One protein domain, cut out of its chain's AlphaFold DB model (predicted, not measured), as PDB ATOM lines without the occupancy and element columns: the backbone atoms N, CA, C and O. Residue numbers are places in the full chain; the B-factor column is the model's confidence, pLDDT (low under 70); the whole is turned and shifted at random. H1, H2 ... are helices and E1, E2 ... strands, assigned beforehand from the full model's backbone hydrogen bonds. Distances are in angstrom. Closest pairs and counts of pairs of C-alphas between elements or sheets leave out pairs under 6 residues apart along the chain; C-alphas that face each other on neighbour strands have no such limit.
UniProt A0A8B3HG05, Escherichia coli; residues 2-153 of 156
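What this domain is: This is residues 2 to 153 of the 156 residues of a protein of Escherichia coli (UniProt A0A8B3HG05). A small head, made of two parallel strands side by side, E1 and E2, the helix H3 that joins them and H2 packed on H3, gives way to a long, loose arm that swings in a wide open arc round an empty space. H5 sits far out on this arm, H6 stands free near its end, and H1, at the other end of the printed part, also lies off the head. The printed part has 152 residues, with six named helices and two named strands in the order H1, H2, E1, H3, E2, H4, H5, H6; the sheet has the order E1, E2, parallel. The class is mostly helix, but under half of the residues, 62 of 152, are in named elements. The whole is loose, with a radius of gyration of the C-alphas of 19.7 A and spans of 57 by 48 by 32 A.

How they stand to each other: E1, residues 32 to 37, and E2, residues 58 to 63, are parallel neighbours at 13 degrees; N 35 and O 60 are within hydrogen-bond range at 2.8 A, as are N 62 and O 35 at 2.8 A. With H3, residues 45 to 54, they form a strand-helix-strand unit, two parallel neighbour strands with a helix between them along the chain, and its crossover is right-handed. H2, residues 14 to 21, touches H3, the closest C-alphas being those of Ile 18 and Leu 51, 6.1 A apart. They run the same way at a shallow tilt of 32 degrees, only just short of steep. H4, residues 78 to 82, is close to H3 but not clearly touching; the closest C-alphas are those of Leu 45 and Ile 78, 6.2 A apart. H1, residues 2 to 7, H5, residues 105 to 115, and H6, residues 142 to 151, are apart from each other and from the other named elements. Each O i to N i+4 pair is within hydrogen-bond range in H1, H2, H4, H5 and H6, and 5 of 6 are in H3.

Where its parts are: H1 begins at C-alpha 2, (42.456, 20.898, 1.852). E1 is 16.1 A long and E2 16.3 A, H3 14.7 A and H2 10.8 A. H5 is 15.4 A long and begins at C-alpha 105, (39.414, 16.560, 25.268). H6, 14.2 A long, ends at C-alpha 151, (53.345, 34.622, -0.596).

The domain as a whole: The C-alphas of Lys 25 and Pro 122, the two farthest apart, are 57.3 A apart, and the printed part has no cut. The links E2 to H4, H4 to H5 and H5 to H6 are long, with 14, 22 and 26 residues. Residues 84 to 89, 129 to 135 and 137 to 152 stand free, as do 5 to 10. The mean pLDDT of the printed part is 87.7; residues 99 to 103, 135 to 138 and 152 are under 70.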
ATOM      1  N   ARG A   2      43.327  21.901   1.192       76.75
ATOM      2  CA  ARG A   2      42.456  20.898   1.852       76.75
ATOM      3  C   ARG A   2      41.135  20.575   1.129       76.75
ATOM      4  O   ARG A   2      40.763  19.408   1.035       76.75
ATOM      5  N   MET A   3      40.438  21.589   0.604       84.44
ATOM      6  CA  MET A   3      39.185  21.381  -0.140       84.44
ATOM      7  C   MET A   3      39.411  20.594  -1.440       84.44
ATOM      8  O   MET A   3      38.634  19.693  -1.746       84.44
ATOM      9  N   ALA A   4      40.494  20.879  -2.168       87.69
ATOM     10  CA  ALA A   4      40.821  20.160  -3.400       87.69
ATOM     11  C   ALA A   4      41.135  18.684  -3.124       87.69
ATOM     12  O   ALA A   4      40.598  17.801  -3.782       87.69
ATOM     13  N   GLU A   5      41.935  18.414  -2.092       84.88
ATOM     14  CA  GLU A   5      42.278  17.050  -1.667       84.88
ATOM     15  C   GLU A   5      41.040  16.242  -1.252       84.88
ATOM     16  O   GLU A   5      40.932  15.064  -1.576       84.88
ATOM     17  N   SER A   6      40.088  16.878  -0.561       85.56
ATOM     18  CA  SER A   6      38.890  16.196  -0.050       85.56
ATOM     19  C   SER A   6      37.827  15.950  -1.123       85.56
ATOM     20  O   SER A   6      37.036  15.018  -0.997       85.56
ATOM     21  N   THR A   7      37.769  16.797  -2.153       87.81
ATOM     22  CA  THR A   7      36.732  16.737  -3.198       87.81
ATOM     23  C   THR A   7      37.222  16.106  -4.497       87.81
ATOM     24  O   THR A   7      36.398  15.673  -5.296       87.81
ATOM     25  N   GLY A   8      38.536  16.058  -4.733       90.25
ATOM     26  CA  GLY A   8      39.114  15.659  -6.019       90.25
ATOM     27  C   GLY A   8      38.933  16.699  -7.133       90.25
ATOM     28  O   GLY A   8      39.247  16.412  -8.285       90.25
ATOM     29  N   HIS A   9      38.438  17.896  -6.806       89.25
ATOM     30  CA  HIS A   9      38.222  18.996  -7.745       89.25
ATOM     31  C   HIS A   9      39.198  20.144  -7.486       89.25
ATOM     32  O   HIS A   9      39.689  20.327  -6.372       89.25
ATOM     33  N   GLU A  10      39.477  20.948  -8.514       89.19
ATOM     34  CA  GLU A  10      40.288  22.150  -8.334       89.19
ATOM     35  C   GLU A  10      39.590  23.125  -7.372       89.19
ATOM     36  O   GLU A  10      38.390  23.375  -7.468       89.19
ATOM     37  N   ALA A  11      40.358  23.676  -6.432       92.69
ATOM     38  CA  ALA A  11      39.881  24.661  -5.474       92.69
ATOM     39  C   ALA A  11      40.851  25.839  -5.413       92.69
ATOM     40  O   ALA A  11      42.059  25.658  -5.235       92.69
ATOM     41  N   CYS A  12      40.312  27.051  -5.479       92.94
ATOM     42  CA  CYS A  12      41.054  28.295  -5.322       92.94
ATOM     43  C   CYS A  12      40.495  29.121  -4.155       92.94
ATOM     44  O   CYS A  12      39.463  28.795  -3.569       92.94
ATOM     45  N   THR A  13      41.207  30.181  -3.771       94.19
ATOM     46  CA  THR A  13      40.687  31.147  -2.798       94.19
ATOM     47  C   THR A  13      39.649  32.050  -3.462       94.19
ATOM     48  O   THR A  13      39.747  32.340  -4.655       94.19
ATOM     49  N   ILE A  14      38.696  32.568  -2.679       94.06
ATOM     50  CA  ILE A  14      37.718  33.559  -3.164       94.06
ATOM     51  C   ILE A  14      38.436  34.772  -3.774       94.06
ATOM     52  O   ILE A  14      38.062  35.236  -4.846       94.06
ATOM     53  N   ALA A  15      39.509  35.248  -3.134       93.12
ATOM     54  CA  ALA A  15      40.302  36.367  -3.636       93.12
ATOM     55  C   ALA A  15      40.930  36.080  -5.011       93.12
ATOM     56  O   ALA A  15      40.884  36.944  -5.885       93.12
ATOM     57  N   LYS A  16      41.470  34.869  -5.224       93.44
ATOM     58  CA  LYS A  16      42.017  34.457  -6.524       93.44
ATOM     59  C   LYS A  16      40.918  34.409  -7.586       93.44
ATOM     60  O   LYS A  16      41.090  35.012  -8.640       93.44
ATOM     61  N   LEU A  17      39.781  33.779  -7.280       94.44
ATOM     62  CA  LEU A  17      38.641  33.697  -8.199       94.44
ATOM     63  C   LEU A  17      38.148  35.090  -8.621       94.44
ATOM     64  O   LEU A  17      37.954  35.341  -9.809       94.44
ATOM     65  N   ILE A  18      38.006  36.005  -7.653       95.00
ATOM     66  CA  ILE A  18      37.647  37.406  -7.903       95.00
ATOM     67  C   ILE A  18      38.696  38.080  -8.787       95.00
ATOM     68  O   ILE A  18      38.336  38.695  -9.780       95.00
ATOM     69  N   ALA A  19      39.988  37.962  -8.474       93.06
ATOM     70  CA  ALA A  19      41.049  38.607  -9.251       93.06
ATOM     71  C   ALA A  19      41.129  38.112 -10.711       93.06
ATOM     72  O   ALA A  19      41.571  38.843 -11.603       93.06
ATOM     73  N   GLU A  20      40.715  36.871 -10.966       92.81
ATOM     74  CA  GLU A  20      40.712  36.277 -12.302       92.81
ATOM     75  C   GLU A  20      39.548  36.767 -13.170       92.81
ATOM     76  O   GLU A  20      39.757  36.951 -14.367       92.81
ATOM     77  N   HIS A  21      38.381  37.051 -12.578       94.44
ATOM     78  CA  HIS A  21      37.133  37.306 -13.316       94.44
ATOM     79  C   HIS A  21      36.564  38.722 -13.130       94.44
ATOM     80  O   HIS A  21      35.689  39.136 -13.883       94.44
ATOM     81  N   LEU A  22      37.039  39.486 -12.141       92.19
ATOM     82  CA  LEU A  22      36.575  40.848 -11.887       92.19
ATOM     83  C   LEU A  22      37.367  41.863 -12.721       92.19
ATOM     84  O   LEU A  22      38.596  41.928 -12.638       92.19
ATOM     85  N   GLY A  23      36.648  42.709 -13.459       88.94
ATOM     86  CA  GLY A  23      37.198  43.823 -14.232       88.94
ATOM     87  C   GLY A  23      36.999  43.678 -15.739       88.94
ATOM     88  O   GLY A  23      36.583  42.636 -16.244       88.94
ATOM     89  N   ASP A  24      37.303  44.752 -16.463       78.69
ATOM     90  CA  ASP A  24      37.103  44.798 -17.908       78.69
ATOM     91  C   ASP A  24      38.053  43.828 -18.625       78.69
ATOM     92  O   ASP A  24      39.247  43.765 -18.322       78.69
ATOM     93  N   LYS A  25      37.531  43.110 -19.630       85.06
ATOM     94  CA  LYS A  25      38.270  42.145 -20.473       85.06
ATOM     95  C   LYS A  25      38.727  40.864 -19.760       85.06
ATOM     96  O   LYS A  25      39.652  40.203 -20.233       85.06
ATOM     97  N   LYS A  26      38.109  40.506 -18.635       90.12
ATOM     98  CA  LYS A  26      38.246  39.167 -18.054       90.12
ATOM     99  C   LYS A  26      37.252  38.206 -18.695       90.12
ATOM    100  O   LYS A  26      36.153  38.611 -19.069       90.12
ATOM    101  N   GLU A  27      37.651  36.944 -18.818       90.75
ATOM    102  CA  GLU A  27      36.741  35.894 -19.270       90.75
ATOM    103  C   GLU A  27      35.636  35.700 -18.222       90.75
ATOM    104  O   GLU A  27      35.943  35.634 -17.029       90.75
ATOM    105  N   PRO A  28      34.357  35.642 -18.626       91.31
ATOM    106  CA  PRO A  28      33.269  35.379 -17.701       91.31
ATOM    107  C   PRO A  28      33.289  33.919 -17.240       91.31
ATOM    108  O   PRO A  28      33.785  33.024 -17.926       91.31
ATOM    109  N   LEU A  29      32.680  33.662 -16.083       94.19
ATOM    110  CA  LEU A  29      32.427  32.295 -15.642       94.19
ATOM    111  C   LEU A  29      31.438  31.584 -16.589       94.19
ATOM    112  O   LEU A  29      30.603  32.242 -17.218       94.19
ATOM    113  N   PRO A  30      31.483  30.239 -16.674       93.69
ATOM    114  CA  PRO A  30      30.510  29.465 -17.444       93.69
ATOM    115  C   PRO A  30      29.071  29.827 -17.056       93.69
ATOM    116  O   PRO A  30      28.828  30.079 -15.884       93.69
ATOM    117  N   PRO A  31      28.082  29.782 -17.964       93.38
ATOM    118  CA  PRO A  31      26.717  30.246 -17.679       93.38
ATOM    119  C   PRO A  31      26.007  29.477 -16.553       93.38
ATOM    120  O   PRO A  31      25.061  29.991 -15.961       93.38
ATOM    121  N   HIS A  32      26.450  28.255 -16.248       96.25
ATOM    122  CA  HIS A  32      25.918  27.422 -15.175       96.25
ATOM    123  C   HIS A  32      27.044  27.010 -14.233       96.25
ATOM    124  O   HIS A  32      27.966  26.303 -14.638       96.25
ATOM    125  N   VAL A  33      26.947  27.421 -12.968       94.94
ATOM    126  CA  VAL A  33      27.982  27.170 -11.958       94.94
ATOM    127  C   VAL A  33      27.358  26.586 -10.697       94.94
ATOM    128  O   VAL A  33      26.327  27.057 -10.217       94.94
ATOM    129  N   LEU A  34      28.012  25.568 -10.135       95.12
ATOM    130  CA  LEU A  34      27.851  25.179  -8.739       95.12
ATOM    131  C   LEU A  34      29.083  25.665  -7.976       95.12
ATOM    132  O   LEU A  34      30.178  25.144  -8.173       95.12
ATOM    133  N   LEU A  35      28.896  26.650  -7.107       95.56
ATOM    134  CA  LEU A  35      29.944  27.188  -6.258       95.56
ATOM    135  C   LEU A  35      29.822  26.594  -4.856       95.56
ATOM    136  O   LEU A  35      28.838  26.836  -4.157       95.56
ATOM    137  N   VAL A  36      30.831  25.834  -4.437       96.19
ATOM    138  CA  VAL A  36      30.953  25.341  -3.061       96.19
ATOM    139  C   VAL A  36      31.952  26.222  -2.332       96.19
ATOM    140  O   VAL A  36      33.092  26.359  -2.774       96.19
ATOM    141  N   ILE A  37      31.517  26.830  -1.233       95.44
ATOM    142  CA  ILE A  37      32.353  27.721  -0.439       95.44
ATOM    143  C   ILE A  37      32.567  27.104   0.935       95.44
ATOM    144  O   ILE A  37      31.633  27.036   1.731       95.44
ATOM    145  N   ASP A  38      33.793  26.656   1.182       94.44
ATOM    146  CA  ASP A  38      34.249  26.172   2.483       94.44
ATOM    147  C   ASP A  38      34.676  27.340   3.388       94.44
ATOM    148  O   ASP A  38      35.062  28.403   2.896       94.44
ATOM    149  N   GLU A  39      34.595  27.141   4.705       94.31
ATOM    150  CA  GLU A  39      34.870  28.157   5.734       94.31
ATOM    151  C   GLU A  39      34.085  29.477   5.532       94.31
ATOM    152  O   GLU A  39      34.589  30.589   5.723       94.31
ATOM    153  N   ALA A  40      32.812  29.362   5.140       95.81
ATOM    154  CA  ALA A  40      31.965  30.499   4.777       95.81
ATOM    155  C   ALA A  40      31.728  31.515   5.913       95.81
ATOM    156  O   ALA A  40      31.415  32.679   5.650       95.81
ATOM    157  N   SER A  41      31.907  31.103   7.169       95.06
ATOM    158  CA  SER A  41      31.874  31.954   8.367       95.06
ATOM    159  C   SER A  41      32.860  33.120   8.312       95.06
ATOM    160  O   SER A  41      32.584  34.155   8.912       95.06
ATOM    161  N   MET A  42      33.954  32.998   7.555       94.81
ATOM    162  CA  MET A  42      34.981  34.037   7.432       94.81
ATOM    163  C   MET A  42      34.734  35.047   6.298       94.81
ATOM    164  O   MET A  42      35.539  35.959   6.113       94.81
ATOM    165  N   ILE A  43      33.649  34.920   5.525       94.94
ATOM    166  CA  ILE A  43      33.379  35.796   4.376       94.94
ATOM    167  C   ILE A  43      32.708  37.096   4.822       94.94
ATOM    168  O   ILE A  43      31.583  37.090   5.329       94.94
ATOM    169  N   ASP A  44      33.381  38.216   4.565       95.75
ATOM    170  CA  ASP A  44      32.840  39.559   4.784       95.75
ATOM    171  C   ASP A  44      31.911  40.032   3.644       95.75
ATOM    172  O   ASP A  44      31.832  39.439   2.561       95.75
ATOM    173  N   LEU A  45      31.193  41.132   3.888       96.44
ATOM    174  CA  LEU A  45      30.238  41.718   2.941       96.44
ATOM    175  C   LEU A  45      30.893  42.134   1.617       96.44
ATOM    176  O   LEU A  45      30.292  41.948   0.561       96.44
ATOM    177  N   LEU A  46      32.097  42.708   1.654       95.75
ATOM    178  CA  LEU A  46      32.749  43.244   0.458       95.75
ATOM    179  C   LEU A  46      33.232  42.116  -0.459       95.75
ATOM    180  O   LEU A  46      33.058  42.179  -1.676       95.75
ATOM    181  N   SER A  47      33.807  41.074   0.134       95.75
ATOM    182  CA  SER A  47      34.225  39.853  -0.545       95.75
ATOM    183  C   SER A  47      33.022  39.141  -1.158       95.75
ATOM    184  O   SER A  47      33.073  38.776  -2.332       95.75
ATOM    185  N   MET A  48      31.911  39.023  -0.417       96.56
ATOM    186  CA  MET A  48      30.673  38.446  -0.952       96.56
ATOM    187  C   MET A  48      30.103  39.281  -2.105       96.56
ATOM    188  O   MET A  48      29.720  38.722  -3.127       96.56
ATOM    189  N   TYR A  49      30.074  40.610  -1.977       96.62
ATOM    190  CA  TYR A  49      29.596  41.509  -3.031       96.62
ATOM    191  C   TYR A  49      30.399  41.344  -4.327       96.62
ATOM    192  O   TYR A  49      29.828  41.150  -5.399       96.62
ATOM    193  N   ARG A  50      31.734  41.363  -4.224       96.38
ATOM    194  CA  ARG A  50      32.627  41.169  -5.375       96.38
ATOM    195  C   ARG A  50      32.469  39.782  -5.986       96.38
ATOM    196  O   ARG A  50      32.435  39.664  -7.207       96.38
ATOM    197  N   LEU A  51      32.317  38.752  -5.158       96.56
ATOM    198  CA  LEU A  51      32.032  37.402  -5.629       96.56
ATOM    199  C   LEU A  51      30.706  37.358  -6.402       96.56
ATOM    200  O   LEU A  51      30.689  36.899  -7.532       96.56
ATOM    201  N   CYS A  52      29.617  37.907  -5.861       95.50
ATOM    202  CA  CYS A  52      28.335  37.984  -6.566       95.50
ATOM    203  C   CYS A  52      28.425  38.743  -7.896       95.50
ATOM    204  O   CYS A  52      27.756  38.354  -8.843       95.50
ATOM    205  N   SER A  53      29.259  39.783  -7.989       95.12
ATOM    206  CA  SER A  53      29.386  40.586  -9.212       95.12
ATOM    207  C   SER A  53      30.022  39.858 -10.402       95.12
ATOM    208  O   SER A  53      29.872  40.315 -11.530       95.12
ATOM    209  N   ILE A  54      30.716  38.739 -10.165       95.81
ATOM    210  CA  ILE A  54      31.319  37.914 -11.226       95.81
ATOM    211  C   ILE A  54      30.514  36.646 -11.528       95.81
ATOM    212  O   ILE A  54      30.829  35.934 -12.479       95.81
ATOM    213  N   LEU A  55      29.511  36.325 -10.703       96.25
ATOM    214  CA  LEU A  55      28.725  35.104 -10.848       96.25
ATOM    215  C   LEU A  55      27.611  35.293 -11.888       96.25
ATOM    216  O   LEU A  55      26.927  36.315 -11.869       96.25
ATOM    217  N   PRO A  56      27.376  34.303 -12.764       95.75
ATOM    218  CA  PRO A  56      26.242  34.317 -13.680       95.75
ATOM    219  C   PRO A  56      24.920  34.116 -12.926       95.75
ATOM    220  O   PRO A  56      24.885  33.480 -11.868       95.75
ATOM    221  N   ASP A  57      23.812  34.564 -13.521       93.88
ATOM    222  CA  ASP A  57      22.467  34.460 -12.932       93.88
ATOM    223  C   ASP A  57      22.097  33.023 -12.534       93.88
ATOM    224  O   ASP A  57      21.496  32.782 -11.487       93.88
ATOM    225  N   ALA A  58      22.493  32.038 -13.346       95.31
ATOM    226  CA  ALA A  58      22.225  30.627 -13.093       95.31
ATOM    227  C   ALA A  58      23.312  29.961 -12.224       95.31
ATOM    228  O   ALA A  58      23.790  28.864 -12.532       95.31
ATOM    229  N   THR A  59      23.675  30.607 -11.112       96.69
ATOM    230  CA  THR A  59      24.598  30.053 -10.112       96.69
ATOM    231  C   THR A  59      23.855  29.389  -8.959       96.69
ATOM    232  O   THR A  59      22.935  29.949  -8.364       96.69
ATOM    233  N   ARG A  60      24.308  28.196  -8.570       95.56
ATOM    234  CA  ARG A  60      23.942  27.550  -7.305       95.56
ATOM    235  C   ARG A  60      25.093  27.704  -6.327       95.56
ATOM    236  O   ARG A  60      26.217  27.350  -6.662       95.56
ATOM    237  N   ILE A  61      24.815  28.192  -5.122       95.06
ATOM    238  CA  ILE A  61      25.828  28.370  -4.077       95.06
ATOM    239  C   ILE A  61      25.534  27.412  -2.923       95.06
ATOM    240  O   ILE A  61      24.408  27.361  -2.424       95.06
ATOM    241  N   LEU A  62      26.552  26.667  -2.498       95.75
ATOM    242  CA  LEU A  62      26.551  25.864  -1.281       95.75
ATOM    243  C   LEU A  62      27.557  26.462  -0.298       95.75
ATOM    244  O   LEU A  62      28.766  26.356  -0.498       95.75
ATOM    245  N   PHE A  63      27.051  27.073   0.770       95.69
ATOM    246  CA  PHE A  63      27.880  27.533   1.879       95.69
ATOM    247  C   PHE A  63      28.132  26.389   2.859       95.69
ATOM    248  O   PHE A  63      27.192  25.734   3.312       95.69
ATOM    249  N   VAL A  64      29.396  26.192   3.217       95.31
ATOM    250  CA  VAL A  64      29.852  25.247   4.234       95.31
ATOM    251  C   VAL A  64      30.697  26.031   5.232       95.31
ATOM    252  O   VAL A  64      31.614  26.749   4.849       95.31
ATOM    253  N   GLY A  65      30.362  25.953   6.516       94.31
ATOM    254  CA  GLY A  65      31.060  26.706   7.553       94.31
ATOM    255  C   GLY A  65      30.484  26.450   8.939       94.31
ATOM    256  O   GLY A  65      29.466  25.769   9.080       94.31
ATOM    257  N   ASP A  66      31.136  27.015   9.951       92.94
ATOM    258  CA  ASP A  66      30.729  26.912  11.352       92.94
ATOM    259  C   ASP A  66      30.310  28.293  11.872       92.94
ATOM    260  O   ASP A  66      31.116  29.214  11.965       92.94
ATOM    261  N   VAL A  67      29.034  28.436  12.235       90.38
ATOM    262  CA  VAL A  67      28.475  29.686  12.783       90.38
ATOM    263  C   VAL A  67      29.048  30.058  14.154       90.38
ATOM    264  O   VAL A  67      28.854  31.187  14.595       90.38
ATOM    265  N   ALA A  68      29.704  29.118  14.840       89.81
ATOM    266  CA  ALA A  68      30.375  29.343  16.115       89.81
ATOM    267  C   ALA A  68      31.870  29.684  15.958       89.81
ATOM    268  O   ALA A  68      32.549  29.915  16.959       89.81
ATOM    269  N   GLN A  69      32.398  29.701  14.728       90.81
ATOM    270  CA  GLN A  69      33.750  30.183  14.453       90.81
ATOM    271  C   GLN A  69      33.826  31.708  14.627       90.81
ATOM    272  O   GLN A  69      32.815  32.406  14.717       90.81
ATOM    273  N   LEU A  70      35.050  32.235  14.671       89.94
ATOM    274  CA  LEU A  70      35.279  33.672  14.627       89.94
ATOM    275  C   LEU A  70      34.610  34.302  13.389       89.94
ATOM    276  O   LEU A  70      34.644  33.709  12.307       89.94
ATOM    277  N   PRO A  71      34.034  35.507  13.538       89.81
ATOM    278  CA  PRO A  71      33.446  36.229  12.422       89.81
ATOM    279  C   PRO A  71      34.521  36.690  11.422       89.81
ATOM    280  O   PRO A  71      35.716  36.684  11.741       89.81
ATOM    281  N   PRO A  72      34.111  37.151  10.226       93.62
ATOM    282  CA  PRO A  72      35.013  37.794   9.282       93.62
ATOM    283  C   PRO A  72      35.745  38.975   9.931       93.62
ATOM    284  O   PRO A  72      35.185  39.687  10.765       93.62
ATOM    285  N   VAL A  73      36.987  39.212   9.505       91.88
ATOM    286  CA  VAL A  73      37.754  40.402   9.915       91.88
ATOM    287  C   VAL A  73      37.151  41.670   9.300       91.88
ATOM    288  O   VAL A  73      37.113  42.721   9.938       91.88
ATOM    289  N   GLY A  74      36.687  41.570   8.049       91.56
ATOM    290  CA  GLY A  74      35.984  42.644   7.358       91.56
ATOM    291  C   GLY A  74      34.551  42.842   7.868       91.56
ATOM    292  O   GLY A  74      34.007  42.007   8.591       91.56
ATOM    293  N   PRO A  75      33.898  43.952   7.488       93.94
ATOM    294  CA  PRO A  75      32.548  44.245   7.941       93.94
ATOM    295  C   PRO A  75      31.515  43.285   7.338       93.94
ATOM    296  O   PRO A  75      31.568  42.933   6.161       93.94
ATOM    297  N   GLY A  76      30.498  42.961   8.136       93.94
ATOM    298  CA  GLY A  76      29.315  42.223   7.702       93.94
ATOM    299  C   GLY A  76      29.372  40.728   8.010       93.94
ATOM    300  O   GLY A  76      30.371  40.054   7.792       93.94
ATOM    301  N   LEU A  77      28.252  40.206   8.509       94.00
ATOM    302  CA  LEU A  77      28.105  38.818   8.945       94.00
ATOM    303  C   LEU A  77      27.191  38.057   7.984       94.00
ATOM    304  O   LEU A  77      26.090  37.656   8.367       94.00
ATOM    305  N   ILE A  78      27.613  37.905   6.727       93.62
ATOM    306  CA  ILE A  78      26.762  37.330   5.673       93.62
ATOM    307  C   ILE A  78      26.327  35.916   6.041       93.62
ATOM    308  O   ILE A  78      25.138  35.689   6.249       93.62
ATOM    309  N   PHE A  79      27.277  34.992   6.206       94.88
ATOM    310  CA  PHE A  79      26.976  33.595   6.516       94.88
ATOM    311  C   PHE A  79      26.082  33.452   7.758       94.88
ATOM    312  O   PHE A  79      25.035  32.816   7.700       94.88
ATOM    313  N   HIS A  80      26.421  34.144   8.846       93.19
ATOM    314  CA  HIS A  80      25.643  34.140  10.088       93.19
ATOM    315  C   HIS A  80      24.238  34.731   9.937       93.19
ATOM    316  O   HIS A  80      23.334  34.365  10.678       93.19
ATOM    317  N   SER A  81      24.043  35.686   9.024       92.69
ATOM    318  CA  SER A  81      22.721  36.263   8.759       92.69
ATOM    319  C   SER A  81      21.879  35.318   7.913       92.69
ATOM    320  O   SER A  81      20.700  35.146   8.200       92.69
ATOM    321  N   LEU A  82      22.497  34.665   6.925       92.25
ATOM    322  CA  LEU A  82      21.865  33.685   6.043       92.25
ATOM    323  C   LEU A  82      21.392  32.428   6.784       92.25
ATOM    324  O   LEU A  82      20.429  31.799   6.351       92.25
ATOM    325  N   THR A  83      22.033  32.074   7.901       91.44
ATOM    326  CA  THR A  83      21.649  30.922   8.728       91.44
ATOM    327  C   THR A  83      20.541  31.223   9.741       91.44
ATOM    328  O   THR A  83      20.077  30.306  10.422       91.44
ATOM    329  N   LYS A  84      20.083  32.479   9.856       91.50
ATOM    330  CA  LYS A  84      19.029  32.850  10.812       91.50
ATOM    331  C   LYS A  84      17.659  32.286  10.417       91.50
ATOM    332  O   LYS A  84      17.333  32.227   9.228       91.50
ATOM    333  N   PRO A  85      16.806  31.957  11.405       87.06
ATOM    334  CA  PRO A  85      15.412  31.615  11.152       87.06
ATOM    335  C   PRO A  85      14.695  32.704  10.343       87.06
ATOM    336  O   PRO A  85      14.885  33.894  10.587       87.06
ATOM    337  N   GLY A  86      13.853  32.293   9.392       86.50
ATOM    338  CA  GLY A  86      13.081  33.205   8.538       86.50
ATOM    339  C   GLY A  86      13.800  33.666   7.268       86.50
ATOM    340  O   GLY A  86      13.181  34.325   6.435       86.50
ATOM    341  N   MET A  87      15.071  33.301   7.074       89.50
ATOM    342  CA  MET A  87      15.734  33.475   5.782       89.50
ATOM    343  C   MET A  87      15.230  32.451   4.753       89.50
ATOM    344  O   MET A  87      14.904  31.321   5.118       89.50
ATOM    345  N   PRO A  88      15.198  32.802   3.454       85.62
ATOM    346  CA  PRO A  88      14.689  31.921   2.397       85.62
ATOM    347  C   PRO A  88      15.631  30.752   2.055       85.62
ATOM    348  O   PRO A  88      15.324  29.944   1.178       85.62
ATOM    349  N   LEU A  89      16.789  30.656   2.711       88.94
ATOM    350  CA  LEU A  89      17.776  29.614   2.456       88.94
ATOM    351  C   LEU A  89      17.494  28.364   3.287       88.94
ATOM    352  O   LEU A  89      17.183  28.432   4.474       88.94
ATOM    353  N   ARG A  90      17.664  27.196   2.664       91.44
ATOM    354  CA  ARG A  90      17.657  25.923   3.388       91.44
ATOM    355  C   ARG A  90      18.966  25.768   4.148       91.44
ATOM    356  O   ARG A  90      20.028  25.724   3.536       91.44
ATOM    357  N   VAL A  91      18.863  25.643   5.465       93.06
ATOM    358  CA  VAL A  91      20.000  25.468   6.370       93.06
ATOM    359  C   VAL A  91      19.961  24.056   6.938       93.06
ATOM    360  O   VAL A  91      18.937  23.623   7.463       93.06
ATOM    361  N   PHE A  92      21.082  23.345   6.846       93.50
ATOM    362  CA  PHE A  92      21.246  22.016   7.427       93.50
ATOM    363  C   PHE A  92      22.336  22.071   8.494       93.50
ATOM    364  O   PHE A  92      23.495  22.333   8.182       93.50
ATOM    365  N   HIS A  93      21.971  21.815   9.750       91.69
ATOM    366  CA  HIS A  93      22.937  21.722  10.840       91.69
ATOM    367  C   HIS A  93      23.389  20.271  11.007       91.69
ATOM    368  O   HIS A  93      22.598  19.395  11.355       91.69
ATOM    369  N   LEU A  94      24.681  20.017  10.805       92.00
ATOM    370  CA  LEU A  94      25.284  18.718  11.099       92.00
ATOM    371  C   LEU A  94      25.643  18.654  12.588       92.00
ATOM    372  O   LEU A  94      26.408  19.484  13.066       92.00
ATOM    373  N   SER A  95      25.061  17.713  13.333       86.19
ATOM    374  CA  SER A  95      25.260  17.575  14.789       86.19
ATOM    375  C   SER A  95      26.144  16.389  15.185       86.19
ATOM    376  O   SER A  95      26.645  16.337  16.306       86.19
ATOM    377  N   GLN A  96      26.359  15.430  14.279       84.69
ATOM    378  CA  GLN A  96      27.141  14.230  14.566       84.69
ATOM    379  C   GLN A  96      28.634  14.467  14.314       84.69
ATOM    380  O   GLN A  96      29.060  14.701  13.182       84.69
ATOM    381  N   VAL A  97      29.448  14.325  15.360       79.75
ATOM    382  CA  VAL A  97      30.910  14.405  15.264       79.75
ATOM    383  C   VAL A  97      31.488  13.037  14.906       79.75
ATOM    384  O   VAL A  97      31.187  12.044  15.557       79.75
ATOM    385  N   LYS A  98      32.322  12.989  13.858       81.81
ATOM    386  CA  LYS A  98      32.969  11.754  13.365       81.81
ATOM    387  C   LYS A  98      34.502  11.803  13.347       81.81
ATOM    388  O   LYS A  98      35.135  10.824  12.976       81.81
ATOM    389  N   ARG A  99      35.108  12.952  13.675       69.31
ATOM    390  CA  ARG A  99      36.545  13.205  13.447       69.31
ATOM    391  C   ARG A  99      37.465  12.496  14.452       69.31
ATOM    392  O   ARG A  99      38.627  12.300  14.119       69.31
ATOM    393  N   GLN A 100      36.977  12.148  15.648       58.62
ATOM    394  CA  GLN A 100      37.728  11.502  16.738       58.62
ATOM    395  C   GLN A 100      36.764  10.721  17.651       58.62
ATOM    396  O   GLN A 100      35.562  10.996  17.617       58.62
ATOM    397  N   ASP A 101      37.283   9.798  18.473       59.69
ATOM    398  CA  ASP A 101      36.524   9.193  19.577       59.69
ATOM    399  C   ASP A 101      35.837  10.295  20.397       59.69
ATOM    400  O   ASP A 101      36.434  11.345  20.668       59.69
ATOM    401  N   SER A 102      34.588  10.062  20.802       56.97
ATOM    402  CA  SER A 102      33.743  11.013  21.549       56.97
ATOM    403  C   SER A 102      34.369  11.534  22.856       56.97
ATOM    404  O   SER A 102      33.870  12.487  23.450       56.97
ATOM    405  N   GLU A 103      35.477  10.929  23.279       58.81
ATOM    406  CA  GLU A 103      36.268  11.211  24.477       58.81
ATOM    407  C   GLU A 103      37.374  12.270  24.269       58.81
ATOM    408  O   GLU A 103      38.029  12.679  25.227       58.81
ATOM    409  N   SER A 104      37.604  12.746  23.038       72.69
ATOM    410  CA  SER A 104      38.634  13.756  22.752       72.69
ATOM    411  C   SER A 104      38.437  15.032  23.590       72.69
ATOM    412  O   SER A 104      37.405  15.708  23.521       72.69
ATOM    413  N   GLY A 105      39.458  15.395  24.377       82.25
ATOM    414  CA  GLY A 105      39.414  16.560  25.268       82.25
ATOM    415  C   GLY A 105      39.154  17.881  24.537       82.25
ATOM    416  O   GLY A 105      38.475  18.750  25.079       82.25
ATOM    417  N   ILE A 106      39.614  18.011  23.286       85.44
ATOM    418  CA  ILE A 106      39.393  19.200  22.447       85.44
ATOM    419  C   ILE A 106      37.907  19.356  22.118       85.44
ATOM    420  O   ILE A 106      37.373  20.460  22.199       85.44
ATOM    421  N   HIS A 107      37.227  18.260  21.769       84.25
ATOM    422  CA  HIS A 107      35.804  18.313  21.450       84.25
ATOM    423  C   HIS A 107      34.976  18.730  22.669       84.25
ATOM    424  O   HIS A 107      34.156  19.643  22.565       84.25
ATOM    425  N   ARG A 108      35.233  18.110  23.829       85.81
ATOM    426  CA  ARG A 108      34.545  18.443  25.087       85.81
ATOM    427  C   ARG A 108      34.766  19.903  25.475       85.81
ATOM    428  O   ARG A 108      33.805  20.592  25.799       85.81
ATOM    429  N   PHE A 109      35.998  20.390  25.355       90.00
ATOM    430  CA  PHE A 109      36.331  21.786  25.621       90.00
ATOM    431  C   PHE A 109      35.618  22.757  24.669       90.00
ATOM    432  O   PHE A 109      34.995  23.712  25.124       90.00
ATOM    433  N   ALA A 110      35.638  22.497  23.358       88.38
ATOM    434  CA  ALA A 110      34.950  23.340  22.379       88.38
ATOM    435  C   ALA A 110      33.426  23.364  22.598       88.38
ATOM    436  O   ALA A 110      32.795  24.410  22.450       88.38
ATOM    437  N   THR A 111      32.827  22.228  22.969       88.06
ATOM    438  CA  THR A 111      31.400  22.152  23.319       88.06
ATOM    439  C   THR A 111      31.088  22.935  24.590       88.06
ATOM    440  O   THR A 111      30.126  23.694  24.591       88.06
ATOM    441  N   ALA A 112      31.923  22.827  25.626       90.69
ATOM    442  CA  ALA A 112      31.749  23.599  26.851       90.69
ATOM    443  C   ALA A 112      31.801  25.112  26.585       90.69
ATOM    444  O   ALA A 112      30.902  25.831  27.008       90.69
ATOM    445  N   ILE A 113      32.768  25.589  25.783       90.94
ATOM    446  CA  ILE A 113      32.839  27.004  25.369       90.94
ATOM    447  C   ILE A 113      31.546  27.447  24.677       90.94
ATOM    448  O   ILE A 113      31.003  28.496  25.018       90.94
ATOM    449  N   ARG A 114      31.026  26.651  23.732       87.81
ATOM    450  CA  ARG A 114      29.771  26.972  23.027       87.81
ATOM    451  C   ARG A 114      28.574  27.089  23.969       87.81
ATOM    452  O   ARG A 114      27.701  27.914  23.726       87.81
ATOM    453  N   ASN A 115      28.548  26.287  25.028       89.88
ATOM    454  CA  ASN A 115      27.469  26.280  26.012       89.88
ATOM    455  C   ASN A 115      27.672  27.298  27.149       89.88
ATOM    456  O   ASN A 115      26.809  27.420  28.015       89.88
ATOM    457  N   GLY A 116      28.801  28.017  27.182       92.06
ATOM    458  CA  GLY A 116      29.167  28.875  28.315       92.06
ATOM    459  C   GLY A 116      29.529  28.093  29.585       92.06
ATOM    460  O   GLY A 116      29.468  28.632  30.688       92.06
ATOM    461  N   GLU A 117      29.894  26.821  29.444       93.50
ATOM    462  CA  GLU A 117      30.290  25.933  30.532       93.50
ATOM    463  C   GLU A 117      31.807  25.989  30.768       93.50
ATOM    464  O   GLU A 117      32.610  26.174  29.850       93.50
ATOM    465  N   SER A 118      32.221  25.780  32.017       89.62
ATOM    466  CA  SER A 118      33.640  25.659  32.361       89.62
ATOM    467  C   SER A 118      34.133  24.233  32.121       89.62
ATOM    468  O   SER A 118      33.597  23.281  32.685       89.62
ATOM    469  N   TYR A 119      35.201  24.085  31.339       88.88
ATOM    470  CA  TYR A 119      35.889  22.811  31.137       88.88
ATOM    471  C   TYR A 119      37.398  23.018  31.230       88.88
ATOM    472  O   TYR A 119      37.967  23.823  30.494       88.88
ATOM    473  N   SER A 120      38.058  22.285  32.128       85.69
ATOM    474  CA  SER A 120      39.515  22.310  32.237       85.69
ATOM    475  C   SER A 120      40.108  21.218  31.364       85.69
ATOM    476  O   SER A 120      39.845  20.032  31.568       85.69
ATOM    477  N   LEU A 121      40.955  21.611  30.419       83.38
ATOM    478  CA  LEU A 121      41.843  20.666  29.758       83.38
ATOM    479  C   LEU A 121      42.932  20.212  30.746       83.38
ATOM    480  O   LEU A 121      43.338  20.999  31.608       83.38
ATOM    481  N   PRO A 122      43.414  18.962  30.646       81.94
ATOM    482  CA  PRO A 122      44.613  18.557  31.365       81.94
ATOM    483  C   PRO A 122      45.798  19.422  30.920       81.94
ATOM    484  O   PRO A 122      45.902  19.800  29.750       81.94
ATOM    485  N   LEU A 123      46.697  19.730  31.856       79.50
ATOM    486  CA  LEU A 123      47.935  20.447  31.554       79.50
ATOM    487  C   LEU A 123      48.724  19.684  30.485       79.50
ATOM    488  O   LEU A 123      49.012  18.496  30.636       79.50
ATOM    489  N   ALA A 124      49.069  20.376  29.401       78.56
ATOM    490  CA  ALA A 124      49.881  19.795  28.347       78.56
ATOM    491  C   ALA A 124      51.281  19.471  28.887       78.56
ATOM    492  O   ALA A 124      51.935  20.316  29.497       78.56
ATOM    493  N   ALA A 125      51.758  18.252  28.625       79.75
ATOM    494  CA  ALA A 125      53.100  17.818  29.018       79.75
ATOM    495  C   ALA A 125      54.221  18.532  28.237       79.75
ATOM    496  O   ALA A 125      55.380  18.481  28.638       79.75
ATOM    497  N   LYS A 126      53.879  19.179  27.117       80.62
ATOM    498  CA  LYS A 126      54.787  19.938  26.255       80.62
ATOM    499  C   LYS A 126      54.240  21.345  26.057       80.62
ATOM    500  O   LYS A 126      53.033  21.521  25.888       80.62
ATOM    501  N   ARG A 127      55.124  22.338  26.066       81.56
ATOM    502  CA  ARG A 127      54.797  23.725  25.725       81.56
ATOM    503  C   ARG A 127      54.808  23.893  24.212       81.56
ATOM    504  O   ARG A 127      55.404  23.098  23.492       81.56
ATOM    505  N   LEU A 128      54.188  24.972  23.730       79.56
ATOM    506  CA  LEU A 128      54.240  25.318  22.309       79.56
ATOM    507  C   LEU A 128      55.693  25.474  21.836       79.56
ATOM    508  O   LEU A 128      56.031  24.955  20.787       79.56
ATOM    509  N   SER A 129      56.564  26.078  22.653       80.19
ATOM    510  CA  SER A 129      58.010  26.201  22.395       80.19
ATOM    511  C   SER A 129      58.731  24.878  22.146       80.19
ATOM    512  O   SER A 129      59.789  24.873  21.529       80.19
ATOM    513  N   ASP A 130      58.174  23.773  22.634       84.56
ATOM    514  CA  ASP A 130      58.795  22.453  22.559       84.56
ATOM    515  C   ASP A 130      58.343  21.694  21.298       84.56
ATOM    516  O   ASP A 130      58.759  20.556  21.068       84.56
ATOM    517  N   SER A 131      57.450  22.291  20.498       81.56
ATOM    518  CA  SER A 131      56.973  21.715  19.246       81.56
ATOM    519  C   SER A 131      57.928  22.053  18.097       81.56
ATOM    520  O   SER A 131      58.230  23.230  17.897       81.56
ATOM    521  N   PRO A 132      58.350  21.070  17.278       75.06
ATOM    522  CA  PRO A 132      59.132  21.340  16.069       75.06
ATOM    523  C   PRO A 132      58.354  22.178  15.040       75.06
ATOM    524  O   PRO A 132      58.964  22.837  14.205       75.06
ATOM    525  N   ASP A 133      57.021  22.197  15.139       73.12
ATOM    526  CA  ASP A 133      56.130  22.985  14.279       73.12
ATOM    527  C   ASP A 133      55.866  24.402  14.824       73.12
ATOM    528  O   ASP A 133      55.106  25.174  14.236       73.12
ATOM    529  N   ALA A 134      56.436  24.764  15.980       74.44
ATOM    530  CA  ALA A 134      56.203  26.076  16.562       74.44
ATOM    531  C   ALA A 134      56.986  27.168  15.836       74.44
ATOM    532  O   ALA A 134      58.167  27.403  16.080       74.44
ATOM    533  N   ALA A 135      56.276  27.928  15.008       66.25
ATOM    534  CA  ALA A 135      56.762  29.181  14.451       66.25
ATOM    535  C   ALA A 135      56.553  30.343  15.442       66.25
ATOM    536  O   ALA A 135      55.797  31.279  15.184       66.25
ATOM    537  N   LEU A 136      57.226  30.300  16.596       65.88
ATOM    538  CA  LEU A 136      57.301  31.433  17.531       65.88
ATOM    539  C   LEU A 136      58.370  32.426  17.057       65.88
ATOM    540  O   LEU A 136      59.378  32.655  17.715       65.88
ATOM    541  N   ALA A 137      58.177  32.995  15.871       64.25
ATOM    542  CA  ALA A 137      59.065  34.029  15.360       64.25
ATOM    543  C   ALA A 137      58.549  35.395  15.832       64.25
ATOM    544  O   ALA A 137      57.621  35.957  15.246       64.25
ATOM    545  N   THR A 138      59.138  35.876  16.925       64.56
ATOM    546  CA  THR A 138      58.684  37.019  17.732       64.56
ATOM    547  C   THR A 138      58.901  38.392  17.097       64.56
ATOM    548  O   THR A 138      58.268  39.346  17.534       64.56
ATOM    549  N   GLU A 139      59.735  38.510  16.059       74.62
ATOM    550  CA  GLU A 139      60.037  39.801  15.426       74.62
ATOM    551  C   GLU A 139      59.481  39.902  13.999       74.62
ATOM    552  O   GLU A 139      59.703  39.037  13.143       74.62
ATOM    553  N   MET A 140      58.730  40.974  13.744       82.19
ATOM    554  CA  MET A 140      58.186  41.324  12.433       82.19
ATOM    555  C   MET A 140      59.104  42.370  11.787       82.19
ATOM    556  O   MET A 140      59.063  43.535  12.173       82.19
ATOM    557  N   THR A 141      59.938  41.968  10.825       87.31
ATOM    558  CA  THR A 141      60.764  42.899  10.030       87.31
ATOM    559  C   THR A 141      60.070  43.271   8.719       87.31
ATOM    560  O   THR A 141      59.133  42.592   8.289       87.31
ATOM    561  N   VAL A 142      60.534  44.340   8.064       89.19
ATOM    562  CA  VAL A 142      59.983  44.801   6.777       89.19
ATOM    563  C   VAL A 142      60.169  43.737   5.693       89.19
ATOM    564  O   VAL A 142      59.227  43.425   4.972       89.19
ATOM    565  N   GLU A 143      61.340  43.104   5.627       89.81
ATOM    566  CA  GLU A 143      61.656  42.050   4.657       89.81
ATOM    567  C   GLU A 143      60.762  40.826   4.864       89.81
ATOM    568  O   GLU A 143      60.269  40.227   3.907       89.81
ATOM    569  N   ARG A 144      60.504  40.470   6.129       84.19
ATOM    570  CA  ARG A 144      59.624  39.355   6.484       84.19
ATOM    571  C   ARG A 144      58.168  39.661   6.140       84.19
ATOM    572  O   ARG A 144      57.485  38.797   5.592       84.19
ATOM    573  N   ALA A 145      57.696  40.870   6.438       86.00
ATOM    574  CA  ALA A 145      56.354  41.311   6.070       86.00
ATOM    575  C   ALA A 145      56.169  41.321   4.542       86.00
ATOM    576  O   ALA A 145      55.156  40.826   4.048       86.00
ATOM    577  N   TYR A 146      57.172  41.798   3.798       87.25
ATOM    578  CA  TYR A 146      57.180  41.775   2.336       87.25
ATOM    579  C   TYR A 146      57.124  40.345   1.784       87.25
ATOM    580  O   TYR A 146      56.277  40.036   0.948       87.25
ATOM    581  N   ALA A 147      57.948  39.433   2.309       83.19
ATOM    582  CA  ALA A 147      57.934  38.029   1.901       83.19
ATOM    583  C   ALA A 147      56.568  37.358   2.138       83.19
ATOM    584  O   ALA A 147      56.078  36.638   1.267       83.19
ATOM    585  N   LEU A 148      55.929  37.620   3.286       81.94
ATOM    586  CA  LEU A 148      54.581  37.122   3.586       81.94
ATOM    587  C   LEU A 148      53.525  37.703   2.633       81.94
ATOM    588  O   LEU A 148      52.639  36.978   2.187       81.94
ATOM    589  N   TRP A 149      53.627  38.988   2.285       80.56
ATOM    590  CA  TRP A 149      52.724  39.631   1.330       80.56
ATOM    591  C   TRP A 149      52.864  39.053  -0.087       80.56
ATOM    592  O   TRP A 149      51.855  38.730  -0.718       80.56
ATOM    593  N   CYS A 150      54.092  38.820  -0.558       81.56
ATOM    594  CA  CYS A 150      54.344  38.144  -1.832       81.56
ATOM    595  C   CYS A 150      53.777  36.714  -1.838       81.56
ATOM    596  O   CYS A 150      53.126  36.308  -2.799       81.56
ATOM    597  N   GLN A 151      53.948  35.956  -0.746       73.31
ATOM    598  CA  GLN A 151      53.345  34.622  -0.596       73.31
ATOM    599  C   GLN A 151      51.809  34.659  -0.620       73.31
ATOM    600  O   GLN A 151      51.179  33.728  -1.121       73.31
ATOM    601  N   ALA A 152      51.201  35.737  -0.122       69.38
ATOM    602  CA  ALA A 152      49.759  35.967  -0.179       69.38
ATOM    603  C   ALA A 152      49.255  36.431  -1.564       69.38
ATOM    604  O   ALA A 152      48.058  36.671  -1.729       69.38
ATOM    605  N   GLY A 153      50.135  36.531  -2.567       75.31
ATOM    606  CA  GLY A 153      49.784  36.899  -3.940       75.31
ATOM    607  C   GLY A 153      49.917  38.388  -4.263       75.31
ATOM    608  O   GLY A 153      49.420  38.821  -5.306       75.31
TER     609      GLY A 153